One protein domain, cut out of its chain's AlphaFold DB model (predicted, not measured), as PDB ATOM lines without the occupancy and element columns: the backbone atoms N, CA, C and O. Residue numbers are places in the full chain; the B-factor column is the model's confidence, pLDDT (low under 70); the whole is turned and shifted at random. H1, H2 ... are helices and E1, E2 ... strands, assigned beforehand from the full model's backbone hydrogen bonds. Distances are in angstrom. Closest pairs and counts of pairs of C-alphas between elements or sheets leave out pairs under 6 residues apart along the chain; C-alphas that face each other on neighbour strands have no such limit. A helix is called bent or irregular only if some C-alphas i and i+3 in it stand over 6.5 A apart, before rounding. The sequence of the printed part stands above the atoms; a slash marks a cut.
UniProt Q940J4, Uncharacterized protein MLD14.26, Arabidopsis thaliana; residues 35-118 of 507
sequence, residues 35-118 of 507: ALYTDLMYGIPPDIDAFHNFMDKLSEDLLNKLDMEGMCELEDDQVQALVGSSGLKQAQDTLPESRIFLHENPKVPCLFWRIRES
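Overview. This is residues 35 to 118 of the 507 residues of the protein "Uncharacterized protein MLD14.26" of Arabidopsis thaliana (UniProt Q940J4). A small wall of three antiparallel strands, E1, E2 and E3, has the sharply kinked helix H4 over one face and H3 packed along its edge strand E1. H2 packs on H4 near the kink, and H1 sticks out beyond the body at the first residues, with 36 to 43 standing free. The printed part has 84 residues, with four named helices and three named strands along the chain as H1, H2, H3, E1, H4, E2, E3; the sheet order is E1, E2, E3, antiparallel throughout, and the class is mixed, helices and strands. The whole is only just compact, close to loose, with a radius of gyration of the C-alphas of 13.9 A and spans of 41 by 36 by 22 A.

Along the chain. H1 is residues 35 to 42, 10.7 A long, beginning at C-alpha 35 (122.892, 124.718, 125.250). H2 is residues 48 to 55, also 10.7 A. H3 is residues 60 to 69, 14.0 A. E1 is residues 71 to 74, 9.7 A. H4, residues 76 to 93, begins at C-alpha 76 (140.178, 129.170, 97.253) and measures 13.0 A from first to last C-alpha. It is irregular, C-alphas 82 and 85 being 9.2 A apart, with a kink of 125 degrees near residue 83. E2 is residues 100 to 103, 9.7 A. E3 is residues 110 to 114, 13.6 A, ending at C-alpha 114 (148.649, 129.775, 109.864).

Arrangement. H1 is apart from H2. H2 and H4 touch, Phe 54 and Leu 82 having the closest C-alphas at 6.5 A, and H4 does so with residues 81 to 82 alone. H3 is on the sheet at a height of 6.4 A; its closest C-alphas to E1 are Leu 66 and Cys 72, 5.6 A apart. E1 and E2 are antiparallel at 147 degrees, with N 72 and O 102 within hydrogen-bond range at 2.9 A. H4 is on the sheet at a height of 10.9 A, and the closest C-alphas of H4 and E2 are those of Val 79 and Ile 100, 7.8 A. E2 and E3 form a hairpin, antiparallel at 142 degrees, with N 101 and O 112 at 2.8 A. Every O i to N i+4 pair is within hydrogen-bond range in H1, H2 and H3, and 12 of 14 in H4.

Size, cuts and confidence. The farthest C-alphas, those of Leu 36 and Asp 61, are 41.2 A apart. Without residues 36 to 43 the body spans 35 by 33 by 25 A. The printed part has no cut, and no link is long. The mean pLDDT of the printed part is 88.7, and residues 35 to 42 are under 70.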
ATOM      1  N   ALA A  35     123.246 124.772 126.673       50.19
ATOM      2  CA  ALA A  35     122.892 124.718 125.250       50.19
ATOM      3  C   ALA A  35     122.362 126.055 124.695       50.19
ATOM      4  O   ALA A  35     122.751 126.479 123.611       50.19
ATOM      5  N   LEU A  36     121.514 126.766 125.453       51.25
ATOM      6  CA  LEU A  36     120.987 128.062 125.010       51.25
ATOM      7  C   LEU A  36     122.082 129.133 124.980       51.25
ATOM      8  O   LEU A  36     122.073 129.984 124.094       51.25
ATOM      9  N   TYR A  37     123.024 129.099 125.923       52.78
ATOM     10  CA  TYR A  37     124.099 130.086 125.982       52.78
ATOM     11  C   TYR A  37     125.181 129.854 124.929       52.78
ATOM     12  O   TYR A  37     125.613 130.812 124.289       52.78
ATOM     13  N   THR A  38     125.594 128.604 124.697       56.25
ATOM     14  CA  THR A  38     126.561 128.279 123.640       56.25
ATOM     15  C   THR A  38     126.028 128.678 122.267       56.25
ATOM     16  O   THR A  38     126.752 129.323 121.509       56.25
ATOM     17  N   ASP A  39     124.749 128.405 121.987       57.00
ATOM     18  CA  ASP A  39     124.101 128.795 120.730       57.00
ATOM     19  C   ASP A  39     123.985 130.321 120.579       57.00
ATOM     20  O   ASP A  39     124.168 130.850 119.483       57.00
ATOM     21  N   LEU A  40     123.712 131.048 121.669       58.53
ATOM     22  CA  LEU A  40     123.650 132.515 121.670       58.53
ATOM     23  C   LEU A  40     125.023 133.167 121.444       58.53
ATOM     24  O   LEU A  40     125.098 134.191 120.765       58.53
ATOM     25  N   MET A  41     126.089 132.597 122.010       62.81
ATOM     26  CA  MET A  41     127.443 133.164 121.947       62.81
ATOM     27  C   MET A  41     128.167 132.820 120.645       62.81
ATOM     28  O   MET A  41     128.783 133.687 120.027       62.81
ATOM     29  N   TYR A  42     128.097 131.559 120.225       65.38
ATOM     30  CA  TYR A  42     128.873 131.047 119.096       65.38
ATOM     31  C   TYR A  42     128.045 130.891 117.823       65.38
ATOM     32  O   TYR A  42     128.589 130.938 116.715       65.38
ATOM     33  N   GLY A  43     126.726 130.767 117.962       75.44
ATOM     34  CA  GLY A  43     125.870 130.239 116.915       75.44
ATOM     35  C   GLY A  43     125.915 128.714 116.879       75.44
ATOM     36  O   GLY A  43     126.621 128.057 117.641       75.44
ATOM     37  N   ILE A  44     125.153 128.152 115.950       83.06
ATOM     38  CA  ILE A  44     125.034 126.707 115.774       83.06
ATOM     39  C   ILE A  44     126.112 126.239 114.785       83.06
ATOM     40  O   ILE A  44     126.215 126.828 113.701       83.06
ATOM     41  N   PRO A  45     126.904 125.192 115.099       87.81
ATOM     42  CA  PRO A  45     127.888 124.666 114.162       87.81
ATOM     43  C   PRO A  45     127.235 124.233 112.843       87.81
ATOM     44  O   PRO A  45     126.102 123.730 112.866       87.81
ATOM     45  N   PRO A  46     127.928 124.386 111.697       89.88
ATOM     46  CA  PRO A  46     127.427 123.895 110.421       89.88
ATOM     47  C   PRO A  46     127.064 122.414 110.502       89.88
ATOM     48  O   PRO A  46     127.731 121.631 111.182       89.88
ATOM     49  N   ASP A  47     126.000 122.026 109.808       90.31
ATOM     50  CA  ASP A  47     125.623 120.620 109.741       90.31
ATOM     51  C   ASP A  47     126.619 119.822 108.892       90.31
ATOM     52  O   ASP A  47     127.155 120.329 107.902       90.31
ATOM     53  N   ILE A  48     126.862 118.570 109.271       92.31
ATOM     54  CA  ILE A  48     127.817 117.708 108.578       92.31
ATOM     55  C   ILE A  48     127.375 117.352 107.150       92.31
ATOM     56  O   ILE A  48     128.217 117.042 106.310       92.31
ATOM     57  N   ASP A  49     126.084 117.461 106.830       91.00
ATOM     58  CA  ASP A  49     125.575 117.188 105.482       91.00
ATOM     59  C   ASP A  49     126.215 118.084 104.411       91.00
ATOM     60  O   ASP A  49     126.485 117.637 103.293       91.00
ATOM     61  N   ALA A  50     126.498 119.353 104.730       85.56
ATOM     62  CA  ALA A  50     127.170 120.261 103.799       85.56
ATOM     63  C   ALA A  50     128.599 119.788 103.488       85.56
ATOM     64  O   ALA A  50     129.031 119.840 102.335       85.56
ATOM     65  N   PHE A  51     129.292 119.266 104.502       92.00
ATOM     66  CA  PHE A  51     130.617 118.681 104.359       92.00
ATOM     67  C   PHE A  51     130.587 117.404 103.507       92.00
ATOM     68  O   PHE A  51     131.358 117.301 102.559       92.00
ATOM     69  N   HIS A  52     129.659 116.473 103.749       92.50
ATOM     70  CA  HIS A  52     129.546 115.255 102.931       92.50
ATOM     71  C   HIS A  52     129.275 115.566 101.449       92.50
ATOM     72  O   HIS A  52     129.946 115.039 100.567       92.50
ATOM     73  N   ASN A  53     128.371 116.510 101.167       91.50
ATOM     74  CA  ASN A  53     128.096 116.957  99.796       91.50
ATOM     75  C   ASN A  53     129.304 117.626  99.111       91.50
ATOM     76  O   ASN A  53     129.354 117.705  97.880       91.50
ATOM     77  N   PHE A  54     130.226 118.195  99.891       92.50
ATOM     78  CA  PHE A  54     131.492 118.721  99.393       92.50
ATOM     79  C   PHE A  54     132.478 117.584  99.097       92.50
ATOM     80  O   PHE A  54     133.069 117.579  98.018       92.50
ATOM     81  N   MET A  55     132.588 116.599  99.996       92.25
ATOM     82  CA  MET A  55     133.449 115.423  99.821       92.25
ATOM     83  C   MET A  55     133.126 114.661  98.529       92.25
ATOM     84  O   MET A  55     134.040 114.335  97.779       92.25
ATOM     85  N   ASP A  56     131.842 114.498  98.192       92.56
ATOM     86  CA  ASP A  56     131.392 113.842  96.948       92.56
ATOM     87  C   ASP A  56     131.864 114.540  95.656       92.56
ATOM     88  O   ASP A  56     131.797 113.969  94.566       92.56
ATOM     89  N   LYS A  57     132.302 115.800  95.752       92.38
ATOM     90  CA  LYS A  57     132.751 116.621  94.617       92.38
ATOM     91  C   LYS A  57     134.269 116.773  94.560       92.38
ATOM     92  O   LYS A  57     134.767 117.388  93.616       92.38
ATOM     93  N   LEU A  58     134.996 116.263  95.553       92.12
ATOM     94  CA  LEU A  58     136.452 116.293  95.553       92.12
ATOM     95  C   LEU A  58     137.011 115.341  94.493       92.12
ATOM     96  O   LEU A  58     136.456 114.284  94.205       92.12
ATOM     97  N   SER A  59     138.146 115.719  93.910       94.44
ATOM     98  CA  SER A  59     138.894 114.835  93.014       94.44
ATOM     99  C   SER A  59     139.421 113.612  93.766       94.44
ATOM    100  O   SER A  59     139.840 113.750  94.917       94.44
ATOM    101  N   GLU A  60     139.536 112.470  93.083       94.50
ATOM    102  CA  GLU A  60     140.113 111.236  93.645       94.50
ATOM    103  C   GLU A  60     141.487 111.465  94.296       94.50
ATOM    104  O   GLU A  60     141.753 110.929  95.366       94.50
ATOM    105  N   ASP A  61     142.335 112.324  93.724       94.56
ATOM    106  CA  ASP A  61     143.654 112.644  94.291       94.56
ATOM    107  C   ASP A  61     143.580 113.299  95.682       94.56
ATOM    108  O   ASP A  61     144.428 113.040  96.535       94.56
ATOM    109  N   LEU A  62     142.574 114.146  95.926       92.44
ATOM    110  CA  LEU A  62     142.381 114.809  97.221       92.44
ATOM    111  C   LEU A  62     141.754 113.861  98.239       92.44
ATOM    112  O   LEU A  62     142.177 113.867  99.391       92.44
ATOM    113  N   LEU A  63     140.808 113.023  97.806       92.25
ATOM    114  CA  LEU A  63     140.229 111.971  98.644       92.25
ATOM    115  C   LEU A  63     141.304 110.975  99.093       92.25
ATOM    116  O   LEU A  63     141.434 110.713 100.282       92.25
ATOM    117  N   ASN A  64     142.164 110.527  98.175       91.69
ATOM    118  CA  ASN A  64     143.283 109.645  98.505       91.69
ATOM    119  C   ASN A  64     144.253 110.289  99.512       91.69
ATOM    120  O   ASN A  64     144.756 109.607 100.400       91.69
ATOM    121  N   LYS A  65     144.524 111.599  99.401       90.56
ATOM    122  CA  LYS A  65     145.345 112.318 100.391       90.56
ATOM    123  C   LYS A  65     144.674 112.379 101.759       90.56
ATOM    124  O   LYS A  65     145.343 112.138 102.757       90.56
ATOM    125  N   LEU A  66     143.375 112.665 101.808       89.75
ATOM    126  CA  LEU A  66     142.616 112.659 103.056       89.75
ATOM    127  C   LEU A  66     142.631 111.274 103.718       89.75
ATOM    128  O   LEU A  66     142.954 111.179 104.899       89.75
ATOM    129  N   ASP A  67     142.424 110.205 102.950       88.44
ATOM    130  CA  ASP A  67     142.494 108.827 103.451       88.44
ATOM    131  C   ASP A  67     143.889 108.464 103.991       88.44
ATOM    132  O   ASP A  67     144.017 107.739 104.982       88.44
ATOM    133  N   MET A  68     144.950 108.949 103.337       87.81
ATOM    134  CA  MET A  68     146.335 108.617 103.683       87.81
ATOM    135  C   MET A  68     146.943 109.486 104.787       87.81
ATOM    136  O   MET A  68     147.823 109.013 105.506       87.81
ATOM    137  N   GLU A  69     146.550 110.756 104.871       89.00
ATOM    138  CA  GLU A  69     147.189 111.763 105.727       89.00
ATOM    139  C   GLU A  69     146.219 112.389 106.735       89.00
ATOM    140  O   GLU A  69     146.659 113.095 107.641       89.00
ATOM    141  N   GLY A  70     144.910 112.162 106.615       88.38
ATOM    142  CA  GLY A  70     143.869 112.810 107.424       88.38
ATOM    143  C   GLY A  70     143.664 114.295 107.107       88.38
ATOM    144  O   GLY A  70     142.853 114.964 107.750       88.38
ATOM    145  N   MET A  71     144.402 114.834 106.135       91.00
ATOM    146  CA  MET A  71     144.346 116.238 105.751       91.00
ATOM    147  C   MET A  71     144.719 116.444 104.283       91.00
ATOM    148  O   MET A  71     145.475 115.670 103.702       91.00
ATOM    149  N   CYS A  72     144.187 117.500 103.673       92.69
ATOM    150  CA  CYS A  72     144.551 117.904 102.321       92.69
ATOM    151  C   CYS A  72     144.525 119.425 102.173       92.69
ATOM    152  O   CYS A  72     143.805 120.129 102.878       92.69
ATOM    153  N   GLU A  73     145.347 119.937 101.265       94.69
ATOM    154  CA  GLU A  73     145.349 121.351 100.895       94.69
ATOM    155  C   GLU A  73     144.150 121.657  99.990       94.69
ATOM    156  O   GLU A  73     143.882 120.897  99.058       94.69
ATOM    157  N   LEU A  74     143.459 122.767 100.258       95.44
ATOM    158  CA  LEU A  74     142.359 123.264  99.438       95.44
ATOM    159  C   LEU A  74     142.731 124.575  98.739       95.44
ATOM    160  O   LEU A  74     143.353 125.461  99.330       95.44
ATOM    161  N   GLU A  75     142.278 124.718  97.496       95.25
ATOM    162  CA  GLU A  75     142.302 125.990  96.767       95.25
ATOM    163  C   GLU A  75     141.100 126.876  97.149       95.25
ATOM    164  O   GLU A  75     140.106 126.416  97.720       95.25
ATOM    165  N   ASP A  76     141.174 128.171  96.832       95.50
ATOM    166  CA  ASP A  76     140.178 129.170  97.253       95.50
ATOM    167  C   ASP A  76     138.746 128.837  96.801       95.50
ATOM    168  O   ASP A  76     137.792 129.061  97.547       95.50
ATOM    169  N   ASP A  77     138.570 128.281  95.601       95.75
ATOM    170  CA  ASP A  77     137.260 127.874  95.082       95.75
ATOM    171  C   ASP A  77     136.668 126.693  95.866       95.75
ATOM    172  O   ASP A  77     135.460 126.652  96.116       95.75
ATOM    173  N   GLN A  78     137.518 125.772  96.323       95.75
ATOM    174  CA  GLN A  78     137.137 124.645  97.174       95.75
ATOM    175  C   GLN A  78     136.791 125.112  98.591       95.75
ATOM    176  O   GLN A  78     135.760 124.717  99.136       95.75
ATOM    177  N   VAL A  79     137.588 126.018  99.165       95.56
ATOM    178  CA  VAL A  79     137.270 126.656 100.452       95.56
ATOM    179  C   VAL A  79     135.941 127.408 100.351       95.56
ATOM    180  O   VAL A  79     135.059 127.231 101.192       95.56
ATOM    181  N   GLN A  80     135.734 128.188  99.286       95.56
ATOM    182  CA  GLN A  80     134.476 128.893  99.043       95.56
ATOM    183  C   GLN A  80     133.287 127.939  98.893       95.56
ATOM    184  O   GLN A  80     132.192 128.270  99.350       95.56
ATOM    185  N   ALA A  81     133.464 126.776  98.266       93.94
ATOM    186  CA  ALA A  81     132.405 125.778  98.157       93.94
ATOM    187  C   ALA A  81     131.987 125.220  99.528       93.94
ATOM    188  O   ALA A  81     130.817 124.884  99.709       93.94
ATOM    189  N   LEU A  82     132.919 125.157 100.484       92.75
ATOM    190  CA  LEU A  82     132.696 124.592 101.812       92.75
ATOM    191  C   LEU A  82     132.136 125.608 102.820       92.75
ATOM    192  O   LEU A  82     131.201 125.295 103.551       92.75
ATOM    193  N   VAL A  83     132.677 126.832 102.851       92.56
ATOM    194  CA  VAL A  83     132.305 127.867 103.843       92.56
ATOM    195  C   VAL A  83     131.592 129.088 103.247       92.56
ATOM    196  O   VAL A  83     131.276 130.052 103.949       92.56
ATOM    197  N   GLY A  84     131.320 129.071 101.941       93.56
ATOM    198  CA  GLY A  84     130.724 130.188 101.212       93.56
ATOM    199  C   GLY A  84     131.679 131.373 101.023       93.56
ATOM    200  O   GLY A  84     132.763 131.447 101.600       93.56
ATOM    201  N   SER A  85     131.256 132.363 100.230       95.25
ATOM    202  CA  SER A  85     132.075 133.556  99.950       95.25
ATOM    203  C   SER A  85     132.382 134.378 101.204       95.25
ATOM    204  O   SER A  85     133.446 134.981 101.297       95.25
ATOM    205  N   SER A  86     131.460 134.401 102.173       94.25
ATOM    206  CA  SER A  86     131.686 135.089 103.447       94.25
ATOM    207  C   SER A  86     132.750 134.381 104.283       94.25
ATOM    208  O   SER A  86     133.621 135.054 104.823       94.25
ATOM    209  N   GLY A  87     132.705 133.047 104.375       94.12
ATOM    210  CA  GLY A  87     133.698 132.272 105.118       94.12
ATOM    211  C   GLY A  87     135.085 132.358 104.486       94.12
ATOM    212  O   GLY A  87     136.050 132.632 105.192       94.12
ATOM    213  N   LEU A  88     135.180 132.242 103.151       95.69
ATOM    214  CA  LEU A  88     136.450 132.436 102.440       95.69
ATOM    215  C   LEU A  88     137.024 133.828 102.720       95.69
ATOM    216  O   LEU A  88     138.195 133.951 103.068       95.69
ATOM    217  N   LYS A  89     136.193 134.873 102.617       96.12
ATOM    218  CA  LYS A  89     136.634 136.241 102.894       96.12
ATOM    219  C   LYS A  89     137.166 136.378 104.319       96.12
ATOM    220  O   LYS A  89     138.226 136.957 104.506       96.12
ATOM    221  N   GLN A  90     136.472 135.825 105.312       95.25
ATOM    222  CA  GLN A  90     136.946 135.865 106.695       95.25
ATOM    223  C   GLN A  90     138.284 135.141 106.873       95.25
ATOM    224  O   GLN A  90     139.148 135.658 107.574       95.25
ATOM    225  N   ALA A  91     138.476 133.980 106.238       94.88
ATOM    226  CA  ALA A  91     139.757 133.280 106.263       94.88
ATOM    227  C   ALA A  91     140.867 134.132 105.622       94.88
ATOM    228  O   ALA A  91     141.923 134.317 106.219       94.88
ATOM    229  N   GLN A  92     140.608 134.736 104.460       94.56
ATOM    230  CA  GLN A  92     141.554 135.621 103.769       94.56
ATOM    231  C   GLN A  92     141.868 136.903 104.558       94.56
ATOM    232  O   GLN A  92     143.019 137.343 104.568       94.56
ATOM    233  N   ASP A  93     140.888 137.472 105.267       94.56
ATOM    234  CA  ASP A  93     141.047 138.672 106.102       94.56
ATOM    235  C   ASP A  93     142.014 138.433 107.285       94.56
ATOM    236  O   ASP A  93     142.571 139.388 107.825       94.56
ATOM    237  N   THR A  94     142.286 137.170 107.654       93.06
ATOM    238  CA  THR A  94     143.338 136.827 108.636       93.06
ATOM    239  C   THR A  94     144.763 136.922 108.080       93.06
ATOM    240  O   THR A  94     145.723 136.795 108.837       93.06
ATOM    241  N   LEU A  95     144.913 137.174 106.773       92.38
ATOM    242  CA  LEU A  95     146.190 137.219 106.055       92.38
ATOM    243  C   LEU A  95     146.999 135.917 106.227       92.38
ATOM    244  O   LEU A  95     148.110 135.957 106.774       92.38
ATOM    245  N   PRO A  96     146.459 134.771 105.765       94.44
ATOM    246  CA  PRO A  96     147.115 133.477 105.897       94.44
ATOM    247  C   PRO A  96     148.520 133.496 105.277       94.44
ATOM    248  O   PRO A  96     148.739 134.012 104.179       94.44
ATOM    249  N   GLU A  97     149.488 132.949 106.006       93.19
ATOM    250  CA  GLU A  97     150.851 132.688 105.534       93.19
ATOM    251  C   GLU A  97     150.967 131.296 104.910       93.19
ATOM    252  O   GLU A  97     151.724 131.099 103.960       93.19
ATOM    253  N   SER A  98     150.199 130.337 105.427       90.00
ATOM    254  CA  SER A  98     150.097 129.002 104.851       90.00
ATOM    255  C   SER A  98     148.911 128.892 103.903       90.00
ATOM    256  O   SER A  98     147.993 129.711 103.893       90.00
ATOM    257  N   ARG A  99     148.891 127.794 103.157       93.06
ATOM    258  CA  ARG A  99     147.681 127.322 102.492       93.06
ATOM    259  C   ARG A  99     146.641 126.873 103.520       93.06
ATOM    260  O   ARG A  99     146.981 126.641 104.686       93.06
ATOM    261  N   ILE A 100     145.385 126.797 103.084       95.69
ATOM    262  CA  ILE A 100     144.274 126.322 103.907       95.69
ATOM    263  C   ILE A 100     144.178 124.811 103.739       95.69
ATOM    264  O   ILE A 100     144.065 124.300 102.628       95.69
ATOM    265  N   PHE A 101     144.216 124.104 104.858       94.50
ATOM    266  CA  PHE A 101     144.093 122.660 104.910       94.50
ATOM    267  C   PHE A 101     142.716 122.277 105.416       94.50
ATOM    268  O   PHE A 101     142.252 122.808 106.422       94.50
ATOM    269  N   LEU A 102     142.086 121.318 104.756       93.88
ATOM    270  CA  LEU A 102     140.990 120.567 105.332       93.88
ATOM    271  C   LEU A 102     141.568 119.426 106.157       93.88
ATOM    272  O   LEU A 102     142.329 118.616 105.639       93.88
ATOM    273  N   HIS A 103     141.180 119.355 107.423       92.00
ATOM    274  CA  HIS A 103     141.406 118.194 108.262       92.00
ATOM    275  C   HIS A 103     140.116 117.381 108.339       92.00
ATOM    276  O   HIS A 103     139.102 117.841 108.887       92.00
ATOM    277  N   GLU A 104     140.159 116.156 107.829       82.56
ATOM    278  CA  GLU A 104     139.003 115.278 107.863       82.56
ATOM    279  C   GLU A 104     138.821 114.690 109.261       82.56
ATOM    280  O   GLU A 104     139.714 114.113 109.883       82.56
ATOM    281  N   ASN A 105     137.611 114.848 109.781       82.19
ATOM    282  CA  ASN A 105     137.147 114.095 110.924       82.19
ATOM    283  C   ASN A 105     135.686 113.716 110.661       82.19
ATOM    284  O   ASN A 105     134.882 114.619 110.439       82.19
ATOM    285  N   PRO A 106     135.305 112.431 110.763       78.06
ATOM    286  CA  PRO A 106     133.937 111.989 110.479       78.06
ATOM    287  C   PRO A 106     132.855 112.611 111.371       78.06
ATOM    288  O   PRO A 106     131.667 112.439 111.117       78.06
ATOM    289  N   LYS A 107     133.239 113.265 112.475       86.75
ATOM    290  CA  LYS A 107     132.315 113.868 113.437       86.75
ATOM    291  C   LYS A 107     132.406 115.402 113.459       86.75
ATOM    292  O   LYS A 107     131.373 116.029 113.672       86.75
ATOM    293  N   VAL A 108     133.593 115.994 113.286       90.81
ATOM    294  CA  VAL A 108     133.839 117.452 113.368       90.81
ATOM    295  C   VAL A 108     134.956 117.886 112.396       90.81
ATOM    296  O   VAL A 108     136.088 118.136 112.827       90.81
ATOM    297  N   PRO A 109     134.705 117.922 111.075       92.56
ATOM    298  CA  PRO A 109     135.688 118.395 110.101       92.56
ATOM    299  C   PRO A 109     136.002 119.883 110.308       92.56
ATOM    300  O   PRO A 109     135.132 120.677 110.684       92.56
ATOM    301  N   CYS A 110     137.254 120.266 110.052       94.25
ATOM    302  CA  CYS A 110     137.742 121.626 110.281       94.25
ATOM    303  C   CYS A 110     138.718 122.073 109.183       94.25
ATOM    304  O   CYS A 110     139.501 121.271 108.676       94.25
ATOM    305  N   LEU A 111     138.707 123.365 108.860       95.19
ATOM    306  CA  LEU A 111     139.760 124.030 108.095       95.19
ATOM    307  C   LEU A 111     140.835 124.566 109.038       95.19
ATOM    308  O   LEU A 111     140.493 125.074 110.102       95.19
ATOM    309  N   PHE A 112     142.100 124.517 108.620       95.38
ATOM    310  CA  PHE A 112     143.256 125.022 109.361       95.38
ATOM    311  C   PHE A 112     144.203 125.806 108.468       95.38
ATOM    312  O   PHE A 112     144.435 125.448 107.316       95.38
ATOM    313  N   TRP A 113     144.790 126.857 109.020       96.50
ATOM    314  CA  TRP A 113     145.884 127.590 108.392       96.50
ATOM    315  C   TRP A 113     146.679 128.348 109.451       96.50
ATOM    316  O   TRP A 113     146.305 128.397 110.625       96.50
ATOM    317  N   ARG A 114     147.802 128.927 109.033       96.50
ATOM    318  CA  ARG A 114     148.649 129.775 109.864       96.50
ATOM    319  C   ARG A 114     148.579 131.215 109.394       96.50
ATOM    320  O   ARG A 114     148.645 131.471 108.193       96.50
ATOM    321  N   ILE A 115     148.493 132.144 110.336       96.31
ATOM    322  CA  ILE A 115     148.696 133.574 110.084       96.31
ATOM    323  C   ILE A 115     150.178 133.939 110.223       96.31
ATOM    324  O   ILE A 115     150.965 133.181 110.785       96.31
ATOM    325  N   ARG A 116     150.556 135.120 109.727       93.44
ATOM    326  CA  ARG A 116     151.949 135.587 109.766       93.44
ATOM    327  C   ARG A 116     152.445 135.833 111.187       93.44
ATOM    328  O   ARG A 116     151.929 136.721 111.856       93.44
ATOM    329  N   GLU A 117     153.558 135.213 111.570       93.56
ATOM    330  CA  GLU A 117     154.213 135.427 112.880       93.56
ATOM    331  C   GLU A 117     154.483 136.911 113.187       93.56
ATOM    332  O   GLU A 117     154.337 137.381 114.315       93.56
ATOM    333  N   SER A 118     154.820 137.698 112.157       92.00
ATOM    334  CA  SER A 118     155.083 139.138 112.296       92.00
ATOM    335  C   SER A 118     153.927 139.937 112.916       92.00
ATOM    336  O   SER A 118     154.177 140.960 113.550       92.00
TER     337      SER A 118